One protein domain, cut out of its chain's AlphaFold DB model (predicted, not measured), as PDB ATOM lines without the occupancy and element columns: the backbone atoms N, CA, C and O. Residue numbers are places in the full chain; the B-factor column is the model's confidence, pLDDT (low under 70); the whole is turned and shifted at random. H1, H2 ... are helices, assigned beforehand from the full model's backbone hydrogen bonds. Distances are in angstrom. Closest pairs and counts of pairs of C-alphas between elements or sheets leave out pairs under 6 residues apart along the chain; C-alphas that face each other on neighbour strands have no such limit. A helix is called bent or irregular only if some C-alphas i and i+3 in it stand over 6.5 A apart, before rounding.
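AT A GLANCE: This is residues 510 to 564 of the 566 residues of an uncharacterized protein of Acaromyces ingoldii (UniProt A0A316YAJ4). Two long helices, H1 and H3, lie side by side and run opposite ways at a shallow tilt, like the two arms of a long, narrow U. The short helix H2 lies across one end of the pair and bridges the end of H1 and the beginning of H3, while the far ends of the arms carry no linking element. The two arms meet loosely, through a limited stretch of H1. The printed part has 55 residues with three named helices, H1, H2 and H3 in that order along the chain, and no named strand; its class is all helix. The whole is loose, with a radius of gyration of the C-alphas of 13.1 A, and its outline is a rod that spans 39 by 16 by 13 A.

HOW THE PARTS SIT: H1, residues 510 to 531, touches H3, residues 541 to 562, and their centres are 12.3 A apart. Their closest C-alphas are those of Val 522 and Leu 551, 7.5 A apart, and 4 pairs of C-alphas lie within 8 A. H1 touches H3 with residues 515 to 522 alone. The two run opposite ways at a shallow tilt of 28 degrees. H2, residues 533 to 538, is close to H1 but not clearly touching it; the closest C-alphas, those of Phe 529 and Cys 535, are 6.9 A apart. The lines of H1 and H2 are about perpendicular, at 85 degrees, though the line of H2 is a rough one. H2 and H3 meet only through their link. In H1 and H3 every O i to N i+4 pair is within hydrogen-bond range; in H2 the count is 0 of 2, beside 2 of 3 O i to N i+3 pairs within range.

IN THESE COORDINATES: H1 has 22 residues and measures 31.2 A from C-alpha 510 at (3.098, 10.040, 8.899) to C-alpha 531 at (9.463, -20.410, 10.825). H3, also of 22 residues, measures 31.0 A and ends with C-alpha 562 at (15.771, 5.104, 6.904). H2 has 6 residues and measures 10.1 A; it is irregular, but only just, with C-alphas 534 and 537 at 6.6 A.

THE WHOLE: The two C-alphas farthest apart are those of Pro 537 and Arg 564, at 39.7 A, while the C-alphas of the first and last printed residues, Val 510 and Arg 564, are 15.8 A apart. The printed part has no cut. The links from H1 to H2 and from H2 to H3 are both tight, with 1 and 2 residues between the helices. The mean pLDDT of the printed part is 82.0; residues 532 to 537 are under 70.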
ATOM      1  N   VAL A 510       3.502  10.878  10.044       82.44
ATOM      2  CA  VAL A 510       3.098  10.040   8.899       82.44
ATOM      3  C   VAL A 510       4.277   9.222   8.361       82.44
ATOM      4  O   VAL A 510       4.131   8.015   8.157       82.44
ATOM      5  N   TYR A 511       5.462   9.820   8.188       81.75
ATOM      6  CA  TYR A 511       6.646   9.066   7.752       81.75
ATOM      7  C   TYR A 511       7.057   7.999   8.773       81.75
ATOM      8  O   TYR A 511       7.335   6.858   8.390       81.75
ATOM      9  N   HIS A 512       7.029   8.309  10.073       80.00
ATOM     10  CA  HIS A 512       7.281   7.311  11.111       80.00
ATOM     11  C   HIS A 512       6.223   6.201  11.127       80.00
ATOM     12  O   HIS A 512       6.590   5.037  11.309       80.00
ATOM     13  N   PHE A 513       4.941   6.504  10.906       84.44
ATOM     14  CA  PHE A 513       3.900   5.482  10.787       84.44
ATOM     15  C   PHE A 513       4.160   4.544   9.600       84.44
ATOM     16  O   PHE A 513       4.186   3.327   9.787       84.44
ATOM     17  N   VAL A 514       4.437   5.090   8.410       84.75
ATOM     18  CA  VAL A 514       4.721   4.298   7.199       84.75
ATOM     19  C   VAL A 514       5.966   3.424   7.382       84.75
ATOM     20  O   VAL A 514       5.903   2.225   7.112       84.75
ATOM     21  N   ILE A 515       7.071   3.965   7.908       84.75
ATOM     22  CA  ILE A 515       8.294   3.183   8.166       84.75
ATOM     23  C   ILE A 515       8.007   2.033   9.147       84.75
ATOM     24  O   ILE A 515       8.378   0.891   8.874       84.75
ATOM     25  N   ASN A 516       7.307   2.297  10.257       83.69
ATOM     26  CA  ASN A 516       6.955   1.252  11.225       83.69
ATOM     27  C   ASN A 516       6.009   0.192  10.632       83.69
ATOM     28  O   ASN A 516       6.157  -0.989  10.949       83.69
ATOM     29  N   LEU A 517       5.066   0.589   9.770       87.31
ATOM     30  CA  LEU A 517       4.148  -0.329   9.097       87.31
ATOM     31  C   LEU A 517       4.889  -1.261   8.131       87.31
ATOM     32  O   LEU A 517       4.694  -2.473   8.197       87.31
ATOM     33  N   VAL A 518       5.778  -0.733   7.283       86.62
ATOM     34  CA  VAL A 518       6.524  -1.580   6.338       86.62
ATOM     35  C   VAL A 518       7.522  -2.479   7.075       86.62
ATOM     36  O   VAL A 518       7.597  -3.665   6.766       86.62
ATOM     37  N   VAL A 519       8.212  -1.981   8.111       85.12
ATOM     38  CA  VAL A 519       9.066  -2.826   8.974       85.12
ATOM     39  C   VAL A 519       8.252  -3.942   9.639       85.12
ATOM     40  O   VAL A 519       8.723  -5.077   9.706       85.12
ATOM     41  N   PHE A 520       7.023  -3.666  10.089       87.88
ATOM     42  CA  PHE A 520       6.137  -4.686  10.656       87.88
ATOM     43  C   PHE A 520       5.717  -5.739   9.621       87.88
ATOM     44  O   PHE A 520       5.834  -6.930   9.905       87.88
ATOM     45  N   VAL A 521       5.285  -5.324   8.423       86.75
ATOM     46  CA  VAL A 521       4.902  -6.238   7.330       86.75
ATOM     47  C   VAL A 521       6.082  -7.116   6.910       86.75
ATOM     48  O   VAL A 521       5.941  -8.335   6.869       86.75
ATOM     49  N   VAL A 522       7.260  -6.524   6.687       86.50
ATOM     50  CA  VAL A 522       8.496  -7.256   6.368       86.50
ATOM     51  C   VAL A 522       8.849  -8.244   7.483       86.50
ATOM     52  O   VAL A 522       9.089  -9.411   7.195       86.50
ATOM     53  N   THR A 523       8.796  -7.826   8.753       86.31
ATOM     54  CA  THR A 523       9.063  -8.726   9.892       86.31
ATOM     55  C   THR A 523       8.073  -9.893   9.932       86.31
ATOM     56  O   THR A 523       8.485 -11.024  10.179       86.31
ATOM     57  N   CYS A 524       6.783  -9.655   9.673       84.50
ATOM     58  CA  CYS A 524       5.770 -10.712   9.656       84.50
ATOM     59  C   CYS A 524       5.985 -11.691   8.497       84.50
ATOM     60  O   CYS A 524       5.988 -12.895   8.734       84.50
ATOM     61  N   LEU A 525       6.231 -11.192   7.279       84.56
ATOM     62  CA  LEU A 525       6.538 -12.026   6.114       84.56
ATOM     63  C   LEU A 525       7.797 -12.866   6.361       84.56
ATOM     64  O   LEU A 525       7.739 -14.086   6.249       84.56
ATOM     65  N   SER A 526       8.904 -12.251   6.787       82.69
ATOM     66  CA  SER A 526      10.128 -12.979   7.142       82.69
ATOM     67  C   SER A 526       9.907 -13.992   8.267       82.69
ATOM     68  O   SER A 526      10.454 -15.084   8.200       82.69
ATOM     69  N   THR A 527       9.088 -13.682   9.279       85.44
ATOM     70  CA  THR A 527       8.777 -14.647  10.347       85.44
ATOM     71  C   THR A 527       8.023 -15.851   9.795       85.44
ATOM     72  O   THR A 527       8.374 -16.965  10.155       85.44
ATOM     73  N   VAL A 528       7.043 -15.670   8.902       82.00
ATOM     74  CA  VAL A 528       6.383 -16.802   8.228       82.00
ATOM     75  C   VAL A 528       7.419 -17.604   7.430       82.00
ATOM     76  O   VAL A 528       7.701 -18.746   7.784       82.00
ATOM     77  N   PHE A 529       8.094 -16.986   6.456       77.19
ATOM     78  CA  PHE A 529       9.027 -17.689   5.562       77.19
ATOM     79  C   PHE A 529      10.243 -18.341   6.249       77.19
ATOM     80  O   PHE A 529      10.825 -19.247   5.661       77.19
ATOM     81  N   PHE A 530      10.625 -17.928   7.465       75.31
ATOM     82  CA  PHE A 530      11.710 -18.554   8.241       75.31
ATOM     83  C   PHE A 530      11.255 -19.424   9.427       75.31
ATOM     84  O   PHE A 530      12.114 -19.989  10.100       75.31
ATOM     85  N   THR A 531       9.955 -19.534   9.731       77.88
ATOM     86  CA  THR A 531       9.463 -20.410  10.825       77.88
ATOM     87  C   THR A 531       8.459 -21.470  10.388       77.88
ATOM     88  O   THR A 531       8.098 -22.322  11.200       77.88
ATOM     89  N   THR A 532       8.002 -21.448   9.133       65.00
ATOM     90  CA  THR A 532       7.100 -22.471   8.599       65.00
ATOM     91  C   THR A 532       7.742 -23.247   7.456       65.00
ATOM     92  O   THR A 532       7.586 -22.882   6.289       65.00
ATOM     93  N   ASP A 533       8.347 -24.390   7.789       61.34
ATOM     94  CA  ASP A 533       8.768 -25.422   6.824       61.34
ATOM     95  C   ASP A 533       7.598 -25.846   5.904       61.34
ATOM     96  O   ASP A 533       7.785 -26.187   4.739       61.34
ATOM     97  N   TYR A 534       6.357 -25.695   6.391       58.78
ATOM     98  CA  TYR A 534       5.099 -25.812   5.640       58.78
ATOM     99  C   TYR A 534       5.004 -24.975   4.350       58.78
ATOM    100  O   TYR A 534       4.133 -25.260   3.530       58.78
ATOM    101  N   CYS A 535       5.839 -23.950   4.143       58.56
ATOM    102  CA  CYS A 535       5.855 -23.204   2.879       58.56
ATOM    103  C   CYS A 535       6.643 -23.909   1.763       58.56
ATOM    104  O   CYS A 535       6.342 -23.676   0.592       58.56
ATOM    105  N   GLN A 536       7.610 -24.769   2.102       58.72
ATOM    106  CA  GLN A 536       8.484 -25.424   1.126       58.72
ATOM    107  C   GLN A 536       7.747 -26.342   0.122       58.72
ATOM    108  O   GLN A 536       8.056 -26.248  -1.059       58.72
ATOM    109  N   PRO A 537       6.731 -27.157   0.488       64.81
ATOM    110  CA  PRO A 537       6.019 -27.996  -0.487       64.81
ATOM    111  C   PRO A 537       5.008 -27.244  -1.377       64.81
ATOM    112  O   PRO A 537       4.338 -27.877  -2.188       64.81
ATOM    113  N   VAL A 538       4.844 -25.922  -1.219       78.25
ATOM    114  CA  VAL A 538       3.839 -25.118  -1.955       78.25
ATOM    115  C   VAL A 538       4.482 -24.156  -2.967       78.25
ATOM    116  O   VAL A 538       3.804 -23.659  -3.862       78.25
ATOM    117  N   TRP A 539       5.783 -23.884  -2.843       82.44
ATOM    118  CA  TRP A 539       6.531 -22.962  -3.702       82.44
ATOM    119  C   TRP A 539       7.684 -23.719  -4.354       82.44
ATOM    120  O   TRP A 539       8.368 -24.479  -3.675       82.44
ATOM    121  N   SER A 540       7.951 -23.489  -5.643       90.25
ATOM    122  CA  SER A 540       9.196 -23.990  -6.233       90.25
ATOM    123  C   SER A 540      10.396 -23.302  -5.569       90.25
ATOM    124  O   SER A 540      10.306 -22.123  -5.203       90.25
ATOM    125  N   ASP A 541      11.542 -23.982  -5.460       85.88
ATOM    126  CA  ASP A 541      12.768 -23.352  -4.946       85.88
ATOM    127  C   ASP A 541      13.141 -22.100  -5.761       85.88
ATOM    128  O   ASP A 541      13.599 -21.102  -5.205       85.88
ATOM    129  N   SER A 542      12.855 -22.098  -7.070       91.81
ATOM    130  CA  SER A 542      13.021 -20.927  -7.942       91.81
ATOM    131  C   SER A 542      12.194 -19.731  -7.454       91.81
ATOM    132  O   SER A 542      12.716 -18.621  -7.328       91.81
ATOM    133  N   ASP A 543      10.917 -19.933  -7.129       88.69
ATOM    134  CA  ASP A 543      10.017 -18.860  -6.692       88.69
ATOM    135  C   ASP A 543      10.279 -18.427  -5.248       88.69
ATOM    136  O   ASP A 543      10.203 -17.233  -4.937       88.69
ATOM    137  N   PHE A 544      10.684 -19.359  -4.383       84.12
ATOM    138  CA  PHE A 544      11.158 -19.041  -3.038       84.12
ATOM    139  C   PHE A 544      12.424 -18.168  -3.078       84.12
ATOM    140  O   PHE A 544      12.495 -17.154  -2.376       84.12
ATOM    141  N   GLN A 545      13.394 -18.478  -3.946       85.25
ATOM    142  CA  GLN A 545      14.603 -17.659  -4.113       85.25
ATOM    143  C   GLN A 545      14.301 -16.296  -4.762       85.25
ATOM    144  O   GLN A 545      14.814 -15.279  -4.284       85.25
ATOM    145  N   LYS A 546      13.411 -16.224  -5.768       89.31
ATOM    146  CA  LYS A 546      12.915 -14.942  -6.323       89.31
ATOM    147  C   LYS A 546      12.305 -14.071  -5.222       89.31
ATOM    148  O   LYS A 546      12.693 -12.911  -5.064       89.31
ATOM    149  N   LEU A 547      11.401 -14.631  -4.416       85.00
ATOM    150  CA  LEU A 547      10.753 -13.921  -3.312       85.00
ATOM    151  C   LEU A 547      11.762 -13.476  -2.244       85.00
ATOM    152  O   LEU A 547      11.708 -12.332  -1.788       85.00
ATOM    153  N   ARG A 548      12.715 -14.340  -1.876       83.94
ATOM    154  CA  ARG A 548      13.812 -14.016  -0.952       83.94
ATOM    155  C   ARG A 548      14.654 -12.847  -1.474       83.94
ATOM    156  O   ARG A 548      14.961 -11.936  -0.705       83.94
ATOM    157  N   GLY A 549      14.951 -12.821  -2.775       89.50
ATOM    158  CA  GLY A 549      15.624 -11.708  -3.450       89.50
ATOM    159  C   GLY A 549      14.813 -10.406  -3.438       89.50
ATOM    160  O   GLY A 549      15.369  -9.336  -3.168       89.50
ATOM    161  N   VAL A 550      13.496 -10.474  -3.656       88.25
ATOM    162  CA  VAL A 550      12.585  -9.316  -3.557       88.25
ATOM    163  C   VAL A 550      12.531  -8.777  -2.124       88.25
ATOM    164  O   VAL A 550      12.718  -7.575  -1.919       88.25
ATOM    165  N   LEU A 551      12.349  -9.645  -1.124       84.62
ATOM    166  CA  LEU A 551      12.325  -9.266   0.292       84.62
ATOM    167  C   LEU A 551      13.663  -8.662   0.742       84.62
ATOM    168  O   LEU A 551      13.666  -7.636   1.423       84.62
ATOM    169  N   PHE A 552      14.796  -9.231   0.325       86.19
ATOM    170  CA  PHE A 552      16.124  -8.694   0.634       86.19
ATOM    171  C   PHE A 552      16.350  -7.309   0.007       86.19
ATOM    172  O   PHE A 552      16.789  -6.380   0.690       86.19
ATOM    173  N   ASN A 553      15.978  -7.124  -1.264       87.75
ATOM    174  CA  ASN A 553      16.061  -5.821  -1.929       87.75
ATOM    175  C   ASN A 553      15.117  -4.779  -1.306       87.75
ATOM    176  O   ASN A 553      15.502  -3.614  -1.171       87.75
ATOM    177  N   LEU A 554      13.922  -5.184  -0.866       85.75
ATOM    178  CA  LEU A 554      13.006  -4.323  -0.118       85.75
ATOM    179  C   LEU A 554      13.619  -3.904   1.229       85.75
ATOM    180  O   LEU A 554      13.656  -2.711   1.529       85.75
ATOM    181  N   CYS A 555      14.188  -4.843   1.994       83.94
ATOM    182  CA  CYS A 555      14.916  -4.547   3.234       83.94
ATOM    183  C   CYS A 555      16.068  -3.558   3.000       83.94
ATOM    184  O   CYS A 555      16.194  -2.572   3.728       83.94
ATOM    185  N   ARG A 556      16.875  -3.774   1.951       88.06
ATOM    186  CA  ARG A 556      17.994  -2.892   1.579       88.06
ATOM    187  C   ARG A 556      17.519  -1.478   1.231       88.06
ATOM    188  O   ARG A 556      18.117  -0.515   1.706       88.06
ATOM    189  N   ARG A 557      16.434  -1.341   0.457       88.38
ATOM    190  CA  ARG A 557      15.826  -0.039   0.113       88.38
ATOM    191  C   ARG A 557      15.222   0.670   1.332       88.38
ATOM    192  O   ARG A 557      15.326   1.887   1.436       88.38
ATOM    193  N   LEU A 558      14.636  -0.068   2.274       84.25
ATOM    194  CA  LEU A 558      14.110   0.496   3.524       84.25
ATOM    195  C   LEU A 558      15.226   0.947   4.472       84.25
ATOM    196  O   LEU A 558      15.087   1.983   5.119       84.25
ATOM    197  N   ALA A 559      16.346   0.222   4.517       81.44
ATOM    198  CA  ALA A 559      17.525   0.625   5.276       81.44
ATOM    199  C   ALA A 559      18.131   1.929   4.727       81.44
ATOM    200  O   ALA A 559      18.351   2.860   5.501       81.44
ATOM    201  N   THR A 560      18.322   2.040   3.405       86.75
ATOM    202  CA  THR A 560      18.860   3.266   2.780       86.75
ATOM    203  C   THR A 560      17.872   4.434   2.781       86.75
ATOM    204  O   THR A 560      18.296   5.587   2.835       86.75
ATOM    205  N   PHE A 561      16.560   4.177   2.784       83.75
ATOM    206  CA  PHE A 561      15.559   5.213   3.051       83.75
ATOM    207  C   PHE A 561      15.630   5.685   4.511       83.75
ATOM    208  O   PHE A 561      15.749   6.880   4.773       83.75
ATOM    209  N   SER A 562      15.666   4.762   5.479       79.19
ATOM    210  CA  SER A 562      15.771   5.104   6.904       79.19
ATOM    211  C   SER A 562      17.098   5.772   7.290       79.19
ATOM    212  O   SER A 562      17.145   6.390   8.353       79.19
ATOM    213  N   SER A 563      18.157   5.651   6.484       78.44
ATOM    214  CA  SER A 563      19.419   6.385   6.670       78.44
ATOM    215  C   SER A 563      19.471   7.729   5.934       78.44
ATOM    216  O   SER A 563      20.470   8.423   6.053       78.44
ATOM    217  N   ARG A 564      18.436   8.080   5.155       81.25
ATOM    218  CA  ARG A 564      18.244   9.399   4.515       81.25
ATOM    219  C   ARG A 564      17.168  10.256   5.202       81.25
ATOM    220  O   ARG A 564      17.007  11.419   4.859       81.25
TER     221      ARG A 564